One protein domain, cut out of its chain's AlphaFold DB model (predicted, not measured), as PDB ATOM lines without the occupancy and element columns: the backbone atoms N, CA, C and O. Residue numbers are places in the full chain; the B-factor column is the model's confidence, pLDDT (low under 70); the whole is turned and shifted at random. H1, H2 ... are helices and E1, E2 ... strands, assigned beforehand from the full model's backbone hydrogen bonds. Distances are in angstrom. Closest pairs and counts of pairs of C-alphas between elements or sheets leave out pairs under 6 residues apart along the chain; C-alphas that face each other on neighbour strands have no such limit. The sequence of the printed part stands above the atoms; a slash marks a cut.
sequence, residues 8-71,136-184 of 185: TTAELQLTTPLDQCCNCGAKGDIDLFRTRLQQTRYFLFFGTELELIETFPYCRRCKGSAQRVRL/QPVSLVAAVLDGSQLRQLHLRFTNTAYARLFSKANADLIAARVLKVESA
ATOM      1  N   THR A   8     -34.757 -42.535  -3.052       63.88
ATOM      2  CA  THR A   8     -34.126 -41.782  -1.963       63.88
ATOM      3  C   THR A   8     -35.230 -41.194  -1.099       63.88
ATOM      4  O   THR A   8     -36.087 -40.480  -1.611       63.88
ATOM      5  N   THR A   9     -35.220 -41.516   0.193       65.62
ATOM      6  CA  THR A   9     -36.092 -40.884   1.186       65.62
ATOM      7  C   THR A   9     -35.256 -39.834   1.900       65.62
ATOM      8  O   THR A   9     -34.235 -40.169   2.495       65.62
ATOM      9  N   ALA A  10     -35.654 -38.572   1.802       66.25
ATOM     10  CA  ALA A  10     -35.095 -37.498   2.611       66.25
ATOM     11  C   ALA A  10     -36.164 -37.062   3.615       66.25
ATOM     12  O   ALA A  10     -37.343 -37.062   3.271       66.25
ATOM     13  N   GLU A  11     -35.761 -36.705   4.829       67.12
ATOM     14  CA  GLU A  11     -36.629 -36.067   5.820       67.12
ATOM     15  C   GLU A  11     -36.061 -34.677   6.088       67.12
ATOM     16  O   GLU A  11     -34.860 -34.534   6.334       67.12
ATOM     17  N   LEU A  12     -36.896 -33.643   5.994       75.44
ATOM     18  CA  LEU A  12     -36.509 -32.282   6.338       75.44
ATOM     19  C   LEU A  12     -37.418 -31.833   7.480       75.44
ATOM     20  O   LEU A  12     -38.633 -31.915   7.372       75.44
ATOM     21  N   GLN A  13     -36.855 -31.361   8.591       82.06
ATOM     22  CA  GLN A  13     -37.674 -30.895   9.712       82.06
ATOM     23  C   GLN A  13     -38.344 -29.565   9.345       82.06
ATOM     24  O   GLN A  13     -37.787 -28.490   9.555       82.06
ATOM     25  N   LEU A  14     -39.527 -29.649   8.740       89.12
ATOM     26  CA  LEU A  14     -40.335 -28.506   8.337       89.12
ATOM     27  C   LEU A  14     -41.314 -28.138   9.453       89.12
ATOM     28  O   LEU A  14     -42.075 -28.972   9.948       89.12
ATOM     29  N   THR A  15     -41.356 -26.859   9.817       93.00
ATOM     30  CA  THR A  15     -42.365 -26.340  10.741       93.00
ATOM     31  C   THR A  15     -43.681 -26.150   9.991       93.00
ATOM     32  O   THR A  15     -43.762 -25.393   9.021       93.00
ATOM     33  N   THR A  16     -44.733 -26.847  10.419       92.25
ATOM     34  CA  THR A  16     -46.036 -26.858   9.738       92.25
ATOM     35  C   THR A  16     -47.070 -26.065  10.548       92.25
ATOM     36  O   THR A  16     -47.512 -26.533  11.597       92.25
ATOM     37  N   PRO A  17     -47.458 -24.849  10.109       93.00
ATOM     38  CA  PRO A  17     -48.434 -24.040  10.835       93.00
ATOM     39  C   PRO A  17     -49.807 -24.717  10.832       93.00
ATOM     40  O   PRO A  17     -50.298 -25.107   9.778       93.00
ATOM     41  N   LEU A  18     -50.441 -24.843  11.998       93.38
ATOM     42  CA  LEU A  18     -51.708 -25.573  12.178       93.38
ATOM     43  C   LEU A  18     -52.951 -24.677  12.093       93.38
ATOM     44  O   LEU A  18     -54.072 -25.143  12.268       93.38
ATOM     45  N   ASP A  19     -52.760 -23.396  11.801       91.56
ATOM     46  CA  ASP A  19     -53.782 -22.352  11.887       91.56
ATOM     47  C   ASP A  19     -54.885 -22.510  10.826       91.56
ATOM     48  O   ASP A  19     -56.010 -22.035  11.006       91.56
ATOM     49  N   GLN A  20     -54.566 -23.145   9.692       93.06
ATOM     50  CA  GLN A  20     -55.510 -23.369   8.600       93.06
ATOM     51  C   GLN A  20     -55.154 -24.582   7.725       93.06
ATOM     52  O   GLN A  20     -53.993 -24.933   7.540       93.06
ATOM     53  N   CYS A  21     -56.171 -25.191   7.113       91.88
ATOM     54  CA  CYS A  21     -56.022 -26.274   6.142       91.88
ATOM     55  C   CYS A  21     -55.184 -25.829   4.934       91.88
ATOM     56  O   CYS A  21     -55.530 -24.855   4.256       91.88
ATOM     57  N   CYS A  22     -54.150 -26.603   4.594       90.81
ATOM     58  CA  CYS A  22     -53.217 -26.286   3.511       90.81
ATOM     59  C   CYS A  22     -53.858 -26.286   2.113       90.81
ATOM     60  O   CYS A  22     -53.303 -25.708   1.184       90.81
ATOM     61  N   ASN A  23     -55.034 -26.906   1.960       89.81
ATOM     62  CA  ASN A  23     -55.790 -26.925   0.707       89.81
ATOM     63  C   ASN A  23     -56.809 -25.780   0.640       89.81
ATOM     64  O   ASN A  23     -56.732 -24.915  -0.222       89.81
ATOM     65  N   CYS A  24     -57.766 -25.744   1.570       87.56
ATOM     66  CA  CYS A  24     -58.931 -24.859   1.464       87.56
ATOM     67  C   CYS A  24     -58.916 -23.650   2.411       87.56
ATOM     68  O   CYS A  24     -59.818 -22.823   2.324       87.56
ATOM     69  N   GLY A  25     -57.945 -23.549   3.327       89.50
ATOM     70  CA  GLY A  25     -57.832 -22.432   4.273       89.50
ATOM     71  C   GLY A  25     -58.827 -22.457   5.441       89.50
ATOM     72  O   GLY A  25     -58.924 -21.481   6.177       89.50
ATOM     73  N   ALA A  26     -59.579 -23.546   5.634       91.31
ATOM     74  CA  ALA A  26     -60.463 -23.699   6.793       91.31
ATOM     75  C   ALA A  26     -59.662 -23.717   8.108       91.31
ATOM     76  O   ALA A  26     -58.648 -24.404   8.170       91.31
ATOM     77  N   LYS A  27     -60.136 -23.011   9.143       90.88
ATOM     78  CA  LYS A  27     -59.449 -22.809  10.438       90.88
ATOM     79  C   LYS A  27     -59.912 -23.748  11.573       90.88
ATOM     80  O   LYS A  27     -59.742 -23.432  12.740       90.88
ATOM     81  N   GLY A  28     -60.548 -24.874  11.247       85.44
ATOM     82  CA  GLY A  28     -61.094 -25.819  12.231       85.44
ATOM     83  C   GLY A  28     -61.117 -27.254  11.706       85.44
ATOM     84  O   GLY A  28     -61.076 -27.462  10.488       85.44
ATOM     85  N   ASP A  29     -61.161 -28.223  12.627       88.00
ATOM     86  CA  ASP A  29     -61.032 -29.668  12.365       88.00
ATOM     87  C   ASP A  29     -59.789 -30.024  11.537       88.00
ATOM     88  O   ASP A  29     -59.878 -30.738  10.530       88.00
ATOM     89  N   ILE A  30     -58.644 -29.452  11.915       92.12
ATOM     90  CA  ILE A  30     -57.371 -29.618  11.217       92.12
ATOM     91  C   ILE A  30     -56.582 -30.734  11.890       92.12
ATOM     92  O   ILE A  30     -56.199 -30.610  13.048       92.12
ATOM     93  N   ASP A  31     -56.277 -31.773  11.122       92.00
ATOM     94  CA  ASP A  31     -55.389 -32.848  11.546       92.00
ATOM     95  C   ASP A  31     -54.134 -32.851  10.659       92.00
ATOM     96  O   ASP A  31     -54.180 -32.525   9.464       92.00
ATOM     97  N   LEU A  32     -53.002 -33.250  11.237       92.38
ATOM     98  CA  LEU A  32     -51.771 -33.488  10.488       92.38
ATOM     99  C   LEU A  32     -51.868 -34.810   9.727       92.38
ATOM    100  O   LEU A  32     -52.096 -35.870  10.309       92.38
ATOM    101  N   PHE A  33     -51.629 -34.767   8.418       91.56
ATOM    102  CA  PHE A  33     -51.583 -35.959   7.577       91.56
ATOM    103  C   PHE A  33     -50.237 -36.111   6.892       91.56
ATOM    104  O   PHE A  33     -49.741 -35.183   6.247       91.56
ATOM    105  N   ARG A  34     -49.691 -37.330   6.967       90.00
ATOM    106  CA  ARG A  34     -48.535 -37.738   6.166       90.00
ATOM    107  C   ARG A  34     -48.907 -37.701   4.688       90.00
ATOM    108  O   ARG A  34     -49.776 -38.437   4.221       90.00
ATOM    109  N   THR A  35     -48.234 -36.821   3.974       88.81
ATOM    110  CA  THR A  35     -48.394 -36.533   2.559       88.81
ATOM    111  C   THR A  35     -47.144 -37.033   1.854       88.81
ATOM    112  O   THR A  35     -46.037 -36.593   2.152       88.81
ATOM    113  N   ARG A  36     -47.318 -37.974   0.925       88.44
ATOM    114  CA  ARG A  36     -46.224 -38.454   0.076       88.44
ATOM    115  C   ARG A  36     -46.077 -37.512  -1.103       88.44
ATOM    116  O   ARG A  36     -46.959 -37.459  -1.957       88.44
ATOM    117  N   LEU A  37     -44.996 -36.756  -1.133       87.25
ATOM    118  CA  LEU A  37     -44.642 -35.879  -2.233       87.25
ATOM    119  C   LEU A  37     -43.702 -36.642  -3.164       87.25
ATOM    120  O   LEU A  37     -42.581 -36.974  -2.790       87.25
ATOM    121  N   GLN A  38     -44.175 -36.940  -4.371       83.94
ATOM    122  CA  GLN A  38     -43.403 -37.681  -5.365       83.94
ATOM    123  C   GLN A  38     -42.956 -36.761  -6.495       83.94
ATOM    124  O   GLN A  38     -43.752 -35.987  -7.035       83.94
ATOM    125  N   GLN A  39     -41.689 -36.880  -6.878       81.25
ATOM    126  CA  GLN A  39     -41.154 -36.290  -8.095       81.25
ATOM    127  C   GLN A  39     -40.499 -37.376  -8.942       81.25
ATOM    128  O   GLN A  39     -39.448 -37.906  -8.591       81.25
ATOM    129  N   THR A  40     -41.093 -37.651 -10.101       75.81
ATOM    130  CA  THR A  40     -40.505 -38.538 -11.108       75.81
ATOM    131  C   THR A  40     -39.849 -37.701 -12.198       75.81
ATOM    132  O   THR A  40     -40.508 -36.876 -12.837       75.81
ATOM    133  N   ARG A  41     -38.548 -37.899 -12.423       70.88
ATOM    134  CA  ARG A  41     -37.827 -37.346 -13.572       70.88
ATOM    135  C   ARG A  41     -37.577 -38.464 -14.569       70.88
ATOM    136  O   ARG A  41     -36.938 -39.458 -14.238       70.88
ATOM    137  N   TYR A  42     -38.079 -38.282 -15.782       67.62
ATOM    138  CA  TYR A  42     -37.826 -39.189 -16.895       67.62
ATOM    139  C   TYR A  42     -36.698 -38.620 -17.753       67.62
ATOM    140  O   TYR A  42     -36.768 -37.467 -18.175       67.62
ATOM    141  N   PHE A  43     -35.674 -39.426 -18.014       66.69
ATOM    142  CA  PHE A  43     -34.634 -39.143 -18.993       66.69
ATOM    143  C   PHE A  43     -34.496 -40.349 -19.925       66.69
ATOM    144  O   PHE A  43     -33.962 -41.390 -19.538       66.69
ATOM    145  N   LEU A  44     -35.013 -40.213 -21.151       71.75
ATOM    146  CA  LEU A  44     -35.120 -41.300 -22.132       71.75
ATOM    147  C   LEU A  44     -35.828 -42.532 -21.528       71.75
ATOM    148  O   LEU A  44     -37.033 -42.490 -21.296       71.75
ATOM    149  N   PHE A  45     -35.079 -43.600 -21.239       64.06
ATOM    150  CA  PHE A  45     -35.575 -44.859 -20.670       64.06
ATOM    151  C   PHE A  45     -35.279 -45.027 -19.172       64.06
ATOM    152  O   PHE A  45     -35.683 -46.024 -18.575       64.06
ATOM    153  N   PHE A  46     -34.594 -44.064 -18.551       65.88
ATOM    154  CA  PHE A  46     -34.294 -44.070 -17.124       65.88
ATOM    155  C   PHE A  46     -35.219 -43.104 -16.384       65.88
ATOM    156  O   PHE A  46     -35.388 -41.948 -16.772       65.88
ATOM    157  N   GLY A  47     -35.833 -43.591 -15.309       67.06
ATOM    158  CA  GLY A  47     -36.653 -42.792 -14.407       67.06
ATOM    159  C   GLY A  47     -35.998 -42.726 -13.036       67.06
ATOM    160  O   GLY A  47     -35.710 -43.768 -12.450       67.06
ATOM    161  N   THR A  48     -35.778 -41.523 -12.512       72.00
ATOM    162  CA  THR A  48     -35.474 -41.341 -11.089       72.00
ATOM    163  C   THR A  48     -36.734 -40.892 -10.370       72.00
ATOM    164  O   THR A  48     -37.433 -39.981 -10.820       72.00
ATOM    165  N   GLU A  49     -37.053 -41.561  -9.265       78.38
ATOM    166  CA  GLU A  49     -38.199 -41.232  -8.426       78.38
ATOM    167  C   GLU A  49     -37.694 -40.795  -7.056       78.38
ATOM    168  O   GLU A  49     -37.029 -41.548  -6.344       78.38
ATOM    169  N   LEU A  50     -38.011 -39.555  -6.701       81.31
ATOM    170  CA  LEU A  50     -37.779 -39.024  -5.373       81.31
ATOM    171  C   LEU A  50     -39.098 -39.026  -4.608       81.31
ATOM    172  O   LEU A  50     -40.089 -38.466  -5.083       81.31
ATOM    173  N   GLU A  51     -39.095 -39.625  -3.419       84.31
ATOM    174  CA  GLU A  51     -40.233 -39.602  -2.507       84.31
ATOM    175  C   GLU A  51     -39.836 -38.870  -1.226       84.31
ATOM    176  O   GLU A  51     -38.902 -39.258  -0.528       84.31
ATOM    177  N   LEU A  52     -40.573 -37.809  -0.923       85.25
ATOM    178  CA  LEU A  52     -40.463 -37.045   0.308       85.25
ATOM    179  C   LEU A  52     -41.750 -37.248   1.111       85.25
ATOM    180  O   LEU A  52     -42.847 -37.023   0.597       85.25
ATOM    181  N   ILE A  53     -41.632 -37.690   2.361       88.00
ATOM    182  CA  ILE A  53     -42.785 -37.909   3.239       88.00
ATOM    183  C   ILE A  53     -42.810 -36.785   4.263       88.00
ATOM    184  O   ILE A  53     -41.987 -36.763   5.165       88.00
ATOM    185  N   GLU A  54     -43.786 -35.890   4.141       89.75
ATOM    186  CA  GLU A  54     -43.936 -34.748   5.047       89.75
ATOM    187  C   GLU A  54     -45.347 -34.679   5.612       89.75
ATOM    188  O   GLU A  54     -46.307 -35.183   5.020       89.75
ATOM    189  N   THR A  55     -45.502 -34.064   6.777       92.12
ATOM    190  CA  THR A  55     -46.817 -33.842   7.378       92.12
ATOM    191  C   THR A  55     -47.360 -32.482   6.963       92.12
ATOM    192  O   THR A  55     -46.654 -31.484   6.965       92.12
ATOM    193  N   PHE A  56     -48.637 -32.418   6.588       93.50
ATOM    194  CA  PHE A  56     -49.316 -31.143   6.352       93.50
ATOM    195  C   PHE A  56     -50.697 -31.134   7.015       93.50
ATOM    196  O   PHE A  56     -51.320 -32.194   7.139       93.50
ATOM    197  N   PRO A  57     -51.192 -29.958   7.426       94.62
ATOM    198  CA  PRO A  57     -52.510 -29.793   8.024       94.62
ATOM    199  C   PRO A  57     -53.616 -29.859   6.969       94.62
ATOM    200  O   PRO A  57     -53.665 -29.036   6.051       94.62
ATOM    201  N   TYR A  58     -54.564 -30.782   7.126       92.75
ATOM    202  CA  TYR A  58     -55.774 -30.823   6.301       92.75
ATOM    203  C   TYR A  58     -57.021 -30.879   7.171       92.75
ATOM    204  O   TYR A  58     -57.047 -31.541   8.203       92.75
ATOM    205  N   CYS A  59     -58.103 -30.264   6.696       91.69
ATOM    206  CA  CYS A  59     -59.414 -30.498   7.286       91.69
ATOM    207  C   CYS A  59     -59.979 -31.864   6.863       91.69
ATOM    208  O   CYS A  59     -59.627 -32.394   5.799       91.69
ATOM    209  N   ARG A  60     -60.942 -32.402   7.625       89.00
ATOM    210  CA  ARG A  60     -61.628 -33.681   7.322       89.00
ATOM    211  C   ARG A  60     -62.108 -33.808   5.869       89.00
ATOM    212  O   ARG A  60     -62.013 -34.875   5.269       89.00
ATOM    213  N   ARG A  61     -62.577 -32.707   5.269       87.12
ATOM    214  CA  ARG A  61     -63.064 -32.668   3.874       87.12
ATOM    215  C   ARG A  61     -61.943 -32.742   2.832       87.12
ATOM    216  O   ARG A  61     -62.191 -33.173   1.708       87.12
ATOM    217  N   CYS A  62     -60.734 -32.308   3.185       87.06
ATOM    218  CA  CYS A  62     -59.580 -32.227   2.291       87.06
ATOM    219  C   CYS A  62     -58.572 -33.365   2.496       87.06
ATOM    220  O   CYS A  62     -57.742 -33.567   1.615       87.06
ATOM    221  N   LYS A  63     -58.658 -34.152   3.577       87.19
ATOM    222  CA  LYS A  63     -57.773 -35.304   3.844       87.19
ATOM    223  C   LYS A  63     -57.558 -36.206   2.619       87.19
ATOM    224  O   LYS A  63     -56.428 -36.533   2.277       87.19
ATOM    225  N   GLY A  64     -58.629 -36.543   1.894       83.44
ATOM    226  CA  GLY A  64     -58.554 -37.394   0.695       83.44
ATOM    227  C   GLY A  64     -57.819 -36.780  -0.507       83.44
ATOM    228  O   GLY A  64     -57.624 -37.461  -1.510       83.44
ATOM    229  N   SER A  65     -57.432 -35.500  -0.447       84.06
ATOM    230  CA  SER A  65     -56.600 -34.844  -1.467       84.06
ATOM    231  C   SER A  65     -55.097 -34.976  -1.205       84.06
ATOM    232  O   SER A  65     -54.323 -34.857  -2.150       84.06
ATOM    233  N   ALA A  66     -54.679 -35.298   0.027       83.25
ATOM    234  CA  ALA A  66     -53.268 -35.389   0.410       83.25
ATOM    235  C   ALA A  66     -52.493 -36.468  -0.370       83.25
ATOM    236  O   ALA A  66     -51.306 -36.315  -0.636       83.25
ATOM    237  N   GLN A  67     -53.163 -37.553  -0.768       81.00
ATOM    238  CA  GLN A  67     -52.543 -38.673  -1.490       81.00
ATOM    239  C   GLN A  67     -52.745 -38.617  -3.011       81.00
ATOM    240  O   GLN A  67     -52.351 -39.538  -3.723       81.00
ATOM    241  N   ARG A  68     -53.403 -37.579  -3.540       79.69
ATOM    242  CA  ARG A  68     -53.696 -37.514  -4.977       79.69
ATOM    243  C   ARG A  68     -52.451 -37.105  -5.746       79.69
ATOM    244  O   ARG A  68     -51.905 -36.048  -5.479       79.69
ATOM    245  N   VAL A  69     -52.067 -37.880  -6.754       71.75
ATOM    246  CA  VAL A  69     -50.926 -37.556  -7.622       71.75
ATOM    247  C   VAL A  69     -51.392 -36.712  -8.810       71.75
ATOM    248  O   VAL A  69     -52.432 -36.981  -9.422       71.75
ATOM    249  N   ARG A  70     -50.624 -35.675  -9.159       70.31
ATOM    250  CA  ARG A  70     -50.861 -34.901 -10.381       70.31
ATOM    251  C   ARG A  70     -50.362 -35.695 -11.583       70.31
ATOM    252  O   ARG A  70     -49.169 -35.925 -11.723       70.31
ATOM    253  N   LEU A  71     -51.281 -36.074 -12.470       71.38
ATOM    254  CA  LEU A  71     -50.919 -36.668 -13.756       71.38
ATOM    255  C   LEU A  71     -50.189 -35.622 -14.602       71.38
ATOM    256  O   LEU A  71     -50.732 -34.543 -14.859       71.38
ATOM    257  N   GLN A 136     -52.965 -32.866  -5.663       84.50
ATOM    258  CA  GLN A 136     -52.274 -32.708  -4.393       84.50
ATOM    259  C   GLN A 136     -52.159 -31.224  -4.025       84.50
ATOM    260  O   GLN A 136     -51.696 -30.438  -4.856       84.50
ATOM    261  N   PRO A 137     -52.567 -30.818  -2.811       86.75
ATOM    262  CA  PRO A 137     -52.510 -29.412  -2.413       86.75
ATOM    263  C   PRO A 137     -51.093 -28.873  -2.255       86.75
ATOM    264  O   PRO A 137     -50.869 -27.683  -2.479       86.75
ATOM    265  N   VAL A 138     -50.166 -29.758  -1.893       90.19
ATOM    266  CA  VAL A 138     -48.728 -29.514  -1.822       90.19
ATOM    267  C   VAL A 138     -48.058 -30.458  -2.809       90.19
ATOM    268  O   VAL A 138     -48.382 -31.642  -2.835       90.19
ATOM    269  N   SER A 139     -47.151 -29.942  -3.629       89.12
ATOM    270  CA  SER A 139     -46.426 -30.733  -4.625       89.12
ATOM    271  C   SER A 139     -44.936 -30.424  -4.598       89.12
ATOM    272  O   SER A 139     -44.543 -29.268  -4.426       89.12
ATOM    273  N   LEU A 140     -44.121 -31.455  -4.810       89.31
ATOM    274  CA  LEU A 140     -42.679 -31.330  -4.975       89.31
ATOM    275  C   LEU A 140     -42.355 -30.938  -6.421       89.31
ATOM    276  O   LEU A 140     -42.549 -31.726  -7.344       89.31
ATOM    277  N   VAL A 141     -41.882 -29.709  -6.624       88.50
ATOM    278  CA  VAL A 141     -41.539 -29.184  -7.959       88.50
ATOM    279  C   VAL A 141     -40.130 -29.597  -8.348       88.50
ATOM    280  O   VAL A 141     -39.874 -30.028  -9.473       88.50
ATOM    281  N   ALA A 142     -39.196 -29.444  -7.420       87.44
ATOM    282  CA  ALA A 142     -37.804 -29.784  -7.619       87.44
ATOM    283  C   ALA A 142     -37.167 -30.150  -6.286       87.44
ATOM    284  O   ALA A 142     -37.448 -29.538  -5.262       87.44
ATOM    285  N   ALA A 143     -36.247 -31.097  -6.336       87.25
ATOM    286  CA  ALA A 143     -35.243 -31.284  -5.313       87.25
ATOM    287  C   ALA A 143     -33.859 -31.269  -5.961       87.25
ATOM    288  O   ALA A 143     -33.684 -31.730  -7.100       87.25
ATOM    289  N   VAL A 144     -32.893 -30.722  -5.233       86.69
ATOM    290  CA  VAL A 144     -31.470 -30.796  -5.546       86.69
ATOM    291  C   VAL A 144     -30.836 -31.665  -4.474       86.69
ATOM    292  O   VAL A 144     -30.881 -31.334  -3.287       86.69
ATOM    293  N   LEU A 145     -30.284 -32.789  -4.912       83.00
ATOM    294  CA  LEU A 145     -29.524 -33.706  -4.078       83.00
ATOM    295  C   LEU A 145     -28.037 -33.493  -4.357       83.00
ATOM    296  O   LEU A 145     -27.654 -33.304  -5.513       83.00
ATOM    297  N   ASP A 146     -27.224 -33.552  -3.311       80.06
ATOM    298  CA  ASP A 146     -25.772 -33.671  -3.399       80.06
ATOM    299  C   ASP A 146     -25.385 -35.047  -2.841       80.06
ATOM    300  O   ASP A 146     -25.493 -35.312  -1.641       80.06
ATOM    301  N   GLY A 147     -25.095 -35.994  -3.737       80.44
ATOM    302  CA  GLY A 147     -25.012 -37.412  -3.386       80.44
ATOM    303  C   GLY A 147     -26.338 -37.944  -2.822       80.44
ATOM    304  O   GLY A 147     -27.327 -38.066  -3.545       80.44
ATOM    305  N   SER A 148     -26.351 -38.294  -1.533       73.44
ATOM    306  CA  SER A 148     -27.549 -38.729  -0.798       73.44
ATOM    307  C   SER A 148     -28.193 -37.626   0.049       73.44
ATOM    308  O   SER A 148     -29.249 -37.865   0.632       73.44
ATOM    309  N   GLN A 149     -27.588 -36.436   0.135       80.19
ATOM    310  CA  GLN A 149     -28.058 -35.357   1.003       80.19
ATOM    311  C   GLN A 149     -28.968 -34.382   0.248       80.19
ATOM    312  O   GLN A 149     -28.687 -33.991  -0.886       80.19
ATOM    313  N   LEU A 150     -30.071 -33.970   0.881       81.88
ATOM    314  CA  LEU A 150     -30.989 -32.975   0.331       81.88
ATOM    315  C   LEU A 150     -30.420 -31.569   0.536       81.88
ATOM    316  O   LEU A 150     -30.365 -31.075   1.657       81.88
ATOM    317  N   ARG A 151     -30.017 -30.920  -0.560       87.25
ATOM    318  CA  ARG A 151     -29.437 -29.570  -0.537       87.25
ATOM    319  C   ARG A 151     -30.491 -28.486  -0.715       87.25
ATOM    320  O   ARG A 151     -30.406 -27.437  -0.088       87.25
ATOM    321  N   GLN A 152     -31.465 -28.729  -1.588       90.62
ATOM    322  CA  GLN A 152     -32.544 -27.784  -1.843       90.62
ATOM    323  C   GLN A 152     -33.856 -28.508  -2.126       90.62
ATOM    324  O   GLN A 152     -33.902 -29.452  -2.913       90.62
ATOM    325  N   LEU A 153     -34.934 -28.006  -1.535       91.69
ATOM    326  CA  LEU A 153     -36.292 -28.488  -1.691       91.69
ATOM    327  C   LEU A 153     -37.185 -27.378  -2.237       91.69
ATOM    328  O   LEU A 153     -37.222 -26.284  -1.684       91.69
ATOM    329  N   HIS A 154     -37.933 -27.649  -3.302       93.81
ATOM    330  CA  HIS A 154     -38.877 -26.705  -3.889       93.81
ATOM    331  C   HIS A 154     -40.302 -27.247  -3.792       93.81
ATOM    332  O   HIS A 154     -40.686 -28.168  -4.521       93.81
ATOM    333  N   LEU A 155     -41.089 -26.649  -2.902       93.44
ATOM    334  CA  LEU A 155     -42.485 -26.996  -2.676       93.44
ATOM    335  C   LEU A 155     -43.404 -25.966  -3.325       93.44
ATOM    336  O   LEU A 155     -43.201 -24.762  -3.181       93.44
ATOM    337  N   ARG A 156     -44.455 -26.443  -3.988       92.44
ATOM    338  CA  ARG A 156     -45.538 -25.604  -4.505       92.44
ATOM    339  C   ARG A 156     -46.833 -25.906  -3.778       92.44
ATOM    340  O   ARG A 156     -47.245 -27.063  -3.705       92.44
ATOM    341  N   PHE A 157     -47.484 -24.850  -3.310       91.62
ATOM    342  CA  PHE A 157     -48.759 -24.895  -2.612       91.62
ATOM    343  C   PHE A 157     -49.867 -24.336  -3.497       91.62
ATOM    344  O   PHE A 157     -49.710 -23.302  -4.143       91.62
ATOM    345  N   THR A 158     -51.011 -25.006  -3.495       88.56
ATOM    346  CA  THR A 158     -52.232 -24.532  -4.164       88.56
ATOM    347  C   THR A 158     -52.877 -23.358  -3.426       88.56
ATOM    348  O   THR A 158     -53.379 -22.437  -4.060       88.56
ATOM    349  N   ASN A 159     -52.834 -23.351  -2.092       89.94
ATOM    350  CA  ASN A 159     -53.347 -22.253  -1.279       89.94
ATOM    351  C   ASN A 159     -52.262 -21.200  -1.025       89.94
ATOM    352  O   ASN A 159     -51.345 -21.410  -0.227       89.94
ATOM    353  N   THR A 160     -52.403 -20.038  -1.661       91.62
ATOM    354  CA  THR A 160     -51.451 -18.923  -1.555       91.62
ATOM    355  C   THR A 160     -51.351 -18.345  -0.139       91.62
ATOM    356  O   THR A 160     -50.262 -17.973   0.300       91.62
ATOM    357  N   ALA A 161     -52.453 -18.311   0.617       92.19
ATOM    358  CA  ALA A 161     -52.454 -17.822   1.993       92.19
ATOM    359  C   ALA A 161     -51.675 -18.767   2.916       92.19
ATOM    360  O   ALA A 161     -50.876 -18.312   3.731       92.19
ATOM    361  N   TYR A 162     -51.861 -20.081   2.754       93.56
ATOM    362  CA  TYR A 162     -51.102 -21.069   3.522       93.56
ATOM    363  C   TYR A 162     -49.620 -21.066   3.137       93.56
ATOM    364  O   TYR A 162     -48.773 -21.117   4.022       93.56
ATOM    365  N   ALA A 163     -49.300 -20.920   1.846       94.50
ATOM    366  CA  ALA A 163     -47.920 -20.819   1.373       94.50
ATOM    367  C   ALA A 163     -47.148 -19.712   2.110       94.50
ATOM    368  O   ALA A 163     -46.035 -19.938   2.566       94.50
ATOM    369  N   ARG A 164     -47.768 -18.539   2.301       95.31
ATOM    370  CA  ARG A 164     -47.163 -17.413   3.029       95.31
ATOM    371  C   ARG A 164     -46.925 -17.722   4.507       95.31
ATOM    372  O   ARG A 164     -45.870 -17.366   5.025       95.31
ATOM    373  N   LEU A 165     -47.882 -18.360   5.184       95.19
ATOM    374  CA  LEU A 165     -47.724 -18.770   6.586       95.19
ATOM    375  C   LEU A 165     -46.601 -19.799   6.728       95.19
ATOM    376  O   LEU A 165     -45.720 -19.644   7.568       95.19
ATOM    377  N   PHE A 166     -46.584 -20.792   5.842       95.88
ATOM    378  CA  PHE A 166     -45.546 -21.811   5.788       95.88
ATOM    379  C   PHE A 166     -44.161 -21.207   5.517       95.88
ATOM    380  O   PHE A 166     -43.198 -21.560   6.194       95.88
ATOM    381  N   SER A 167     -44.052 -20.249   4.590       95.94
ATOM    382  CA  SER A 167     -42.800 -19.531   4.333       95.94
ATOM    383  C   SER A 167     -42.317 -18.740   5.544       95.94
ATOM    384  O   SER A 167     -41.125 -18.742   5.821       95.94
ATOM    385  N   LYS A 168     -43.222 -18.086   6.282       96.19
ATOM    386  CA  LYS A 168     -42.862 -17.368   7.512       96.19
ATOM    387  C   LYS A 168     -42.376 -18.320   8.605       96.19
ATOM    388  O   LYS A 168     -41.369 -18.034   9.236       96.19
ATOM    389  N   ALA A 169     -43.057 -19.450   8.793       95.75
ATOM    390  CA  ALA A 169     -42.686 -20.453   9.791       95.75
ATOM    391  C   ALA A 169     -41.332 -21.128   9.502       95.75
ATOM    392  O   ALA A 169     -40.691 -21.616  10.420       95.75
ATOM    393  N   ASN A 170     -40.893 -21.138   8.239       96.38
ATOM    394  CA  ASN A 170     -39.633 -21.746   7.802       96.38
ATOM    395  C   ASN A 170     -38.666 -20.702   7.219       96.38
ATOM    396  O   ASN A 170     -37.913 -21.004   6.288       96.38
ATOM    397  N   ALA A 171     -38.710 -19.463   7.722       95.69
ATOM    398  CA  ALA A 171     -37.916 -18.357   7.190       95.69
ATOM    399  C   ALA A 171     -36.410 -18.666   7.198       95.69
ATOM    400  O   ALA A 171     -35.728 -18.363   6.219       95.69
ATOM    401  N   ASP A 172     -35.920 -19.353   8.230       95.88
ATOM    402  CA  ASP A 172     -34.507 -19.722   8.370       95.88
ATOM    403  C   ASP A 172     -34.046 -20.678   7.260       95.88
ATOM    404  O   ASP A 172     -33.006 -20.469   6.635       95.88
ATOM    405  N   LEU A 173     -34.860 -21.689   6.929       93.56
ATOM    406  CA  LEU A 173     -34.568 -22.639   5.848       93.56
ATOM    407  C   LEU A 173     -34.612 -21.974   4.466       93.56
ATOM    408  O   LEU A 173     -33.872 -22.364   3.558       93.56
ATOM    409  N   ILE A 174     -35.476 -20.969   4.297       93.94
ATOM    410  CA  ILE A 174     -35.549 -20.172   3.067       93.94
ATOM    411  C   ILE A 174     -34.326 -19.258   2.953       93.94
ATOM    412  O   ILE A 174     -33.711 -19.198   1.888       93.94
ATOM    413  N   ALA A 175     -33.933 -18.593   4.043       93.88
ATOM    414  CA  ALA A 175     -32.743 -17.748   4.098       93.88
ATOM    415  C   ALA A 175     -31.466 -18.555   3.807       93.88
ATOM    416  O   ALA A 175     -30.625 -18.121   3.019       93.88
ATOM    417  N   ALA A 176     -31.377 -19.779   4.336       92.94
ATOM    418  CA  ALA A 176     -30.303 -20.731   4.054       92.94
ATOM    419  C   ALA A 176     -30.352 -21.340   2.634       92.94
ATOM    420  O   ALA A 176     -29.483 -22.130   2.274       92.94
ATOM    421  N   ARG A 177     -31.353 -20.989   1.811       92.25
ATOM    422  CA  ARG A 177     -31.600 -21.525   0.455       92.25
ATOM    423  C   ARG A 177     -31.833 -23.040   0.395       92.25
ATOM    424  O   ARG A 177     -31.769 -23.621  -0.688       92.25
ATOM    425  N   VAL A 178     -32.167 -23.660   1.523       92.62
ATOM    426  CA  VAL A 178     -32.523 -25.084   1.613       92.62
ATOM    427  C   VAL A 178     -33.968 -25.304   1.172       92.62
ATOM    428  O   VAL A 178     -34.285 -26.324   0.571       92.62
ATOM    429  N   LEU A 179     -34.849 -24.329   1.401       93.19
ATOM    430  CA  LEU A 179     -36.261 -24.403   1.039       93.19
ATOM    431  C   LEU A 179     -36.644 -23.279   0.071       93.19
ATOM    432  O   LEU A 179     -36.347 -22.108   0.288       93.19
ATOM    433  N   LYS A 180     -37.367 -23.630  -0.990       95.31
ATOM    434  CA  LYS A 180     -38.058 -22.702  -1.882       95.31
ATOM    435  C   LYS A 180     -39.548 -23.011  -1.835       95.31
ATOM    436  O   LYS A 180     -39.948 -24.169  -1.939       95.31
ATOM    437  N   VAL A 181     -40.365 -21.975  -1.692       94.19
ATOM    438  CA  VAL A 181     -41.825 -22.089  -1.628       94.19
ATOM    439  C   VAL A 181     -42.436 -21.289  -2.770       94.19
ATOM    440  O   VAL A 181     -42.134 -20.110  -2.935       94.19
ATOM    441  N   GLU A 182     -43.301 -21.927  -3.551       93.38
ATOM    442  CA  GLU A 182     -44.054 -21.310  -4.640       93.38
ATOM    443  C   GLU A 182     -45.557 -21.422  -4.369       93.38
ATOM    444  O   GLU A 182     -46.042 -22.403  -3.798       93.38
ATOM    445  N   SER A 183     -46.310 -20.413  -4.791       86.50
ATOM    446  CA  SER A 183     -47.773 -20.450  -4.783       86.50
ATOM    447  C   SER A 183     -48.260 -20.719  -6.202       86.50
ATOM    448  O   SER A 183     -47.768 -20.090  -7.133       86.50
ATOM    449  N   ALA A 184     -49.214 -21.632  -6.386       75.81
ATOM    450  CA  ALA A 184     -49.909 -21.748  -7.662       75.81
ATOM    451  C   ALA A 184     -50.746 -20.474  -7.865       75.81
ATOM    452  O   ALA A 184     -51.689 -20.238  -7.109       75.81
TER     453      ALA A 184
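This is residues 8 to 71 and 136 to 184 of the 185 residues of an uncharacterized protein of Rubrivivax sp (UniProt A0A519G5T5). A long, antiparallel hairpin, E2 and E3, with the short strand E1 beside E3, crosses a smaller sheet of E4, E5 and E6; together they make a sandwich only partly face to face, and E6 is apart from E1, E2 and E3. The hairpin's tip, residues 42 to 47, sticks out, while H1 lies along E6 and H2 only grazes the smaller sheet. The 113 printed residues hold six named strands and two named helices, in the order E1 E2 E3 E4 E5 H1 H2 E6, of class mixed. Both sheets, in the orders E1 E3 E2 and E4 E5 E6, are mixed. The whole is compact, with a radius of gyration of the C-alphas of 14.0 A and spans of 44 by 31 by 22 A.

E1, residues 8 to 10, is parallel to E3, residues 46 to 59, with C-alphas 8 and 50 facing each other at 5.7 A, but no backbone N and O are within hydrogen-bond range. E3 and E2, residues 30 to 43, form a hairpin at 164 degrees, with N 37 and O 52 at 2.8 A. E4, residues 138 to 146, touches E2, the closest C-alphas being those of Leu 37 and Leu 140, 5.7 A apart. E4 and E5, residues 149 to 157, form a hairpin, with N 141 and O 154 at 2.9 A. E5 is parallel to E6, residues 179 to 183, with N 180 and O 153 at 2.7 A. The two sheets make a sandwich, two sheets face to face, their strands at 62 degrees. H1, residues 160 to 169, is on the sheet E4 E5 E6 at a height over the sheet of 8.7 A, along the strands at 8 degrees to E6 on the local plane. E5, H1, H2, residues 171 to 175, and E6 form a strand-helix-strand unit, parallel strands joined through helices, with a right-handed crossover. In H1 and H2 every O i to N i+4 pair is within hydrogen-bond range.

E1 begins at C-alpha 8, (-34.126, -41.782, -1.963). E2 measures 39.0 A and E3 37.6 A; E3 bends by 63 degrees at residue 55. E4 measures 23.4 A, E5 23.5 A, H1 14.4 A and E6 13.5 A. E6 ends at C-alpha 183, (-47.773, -20.450, -4.783).

The C-alphas of Gly 28 and Phe 45 are the two farthest apart, 45.8 A. Residues 72 to 135 are not printed, and C-alphas 71 and 136 are 10.3 A apart across the cut. The link from E1 to E2, 19 residues, is long. The mean pLDDT of the printed part is 86.3; residues 8 to 11, 42 to 43 and 45 to 47 are under 70.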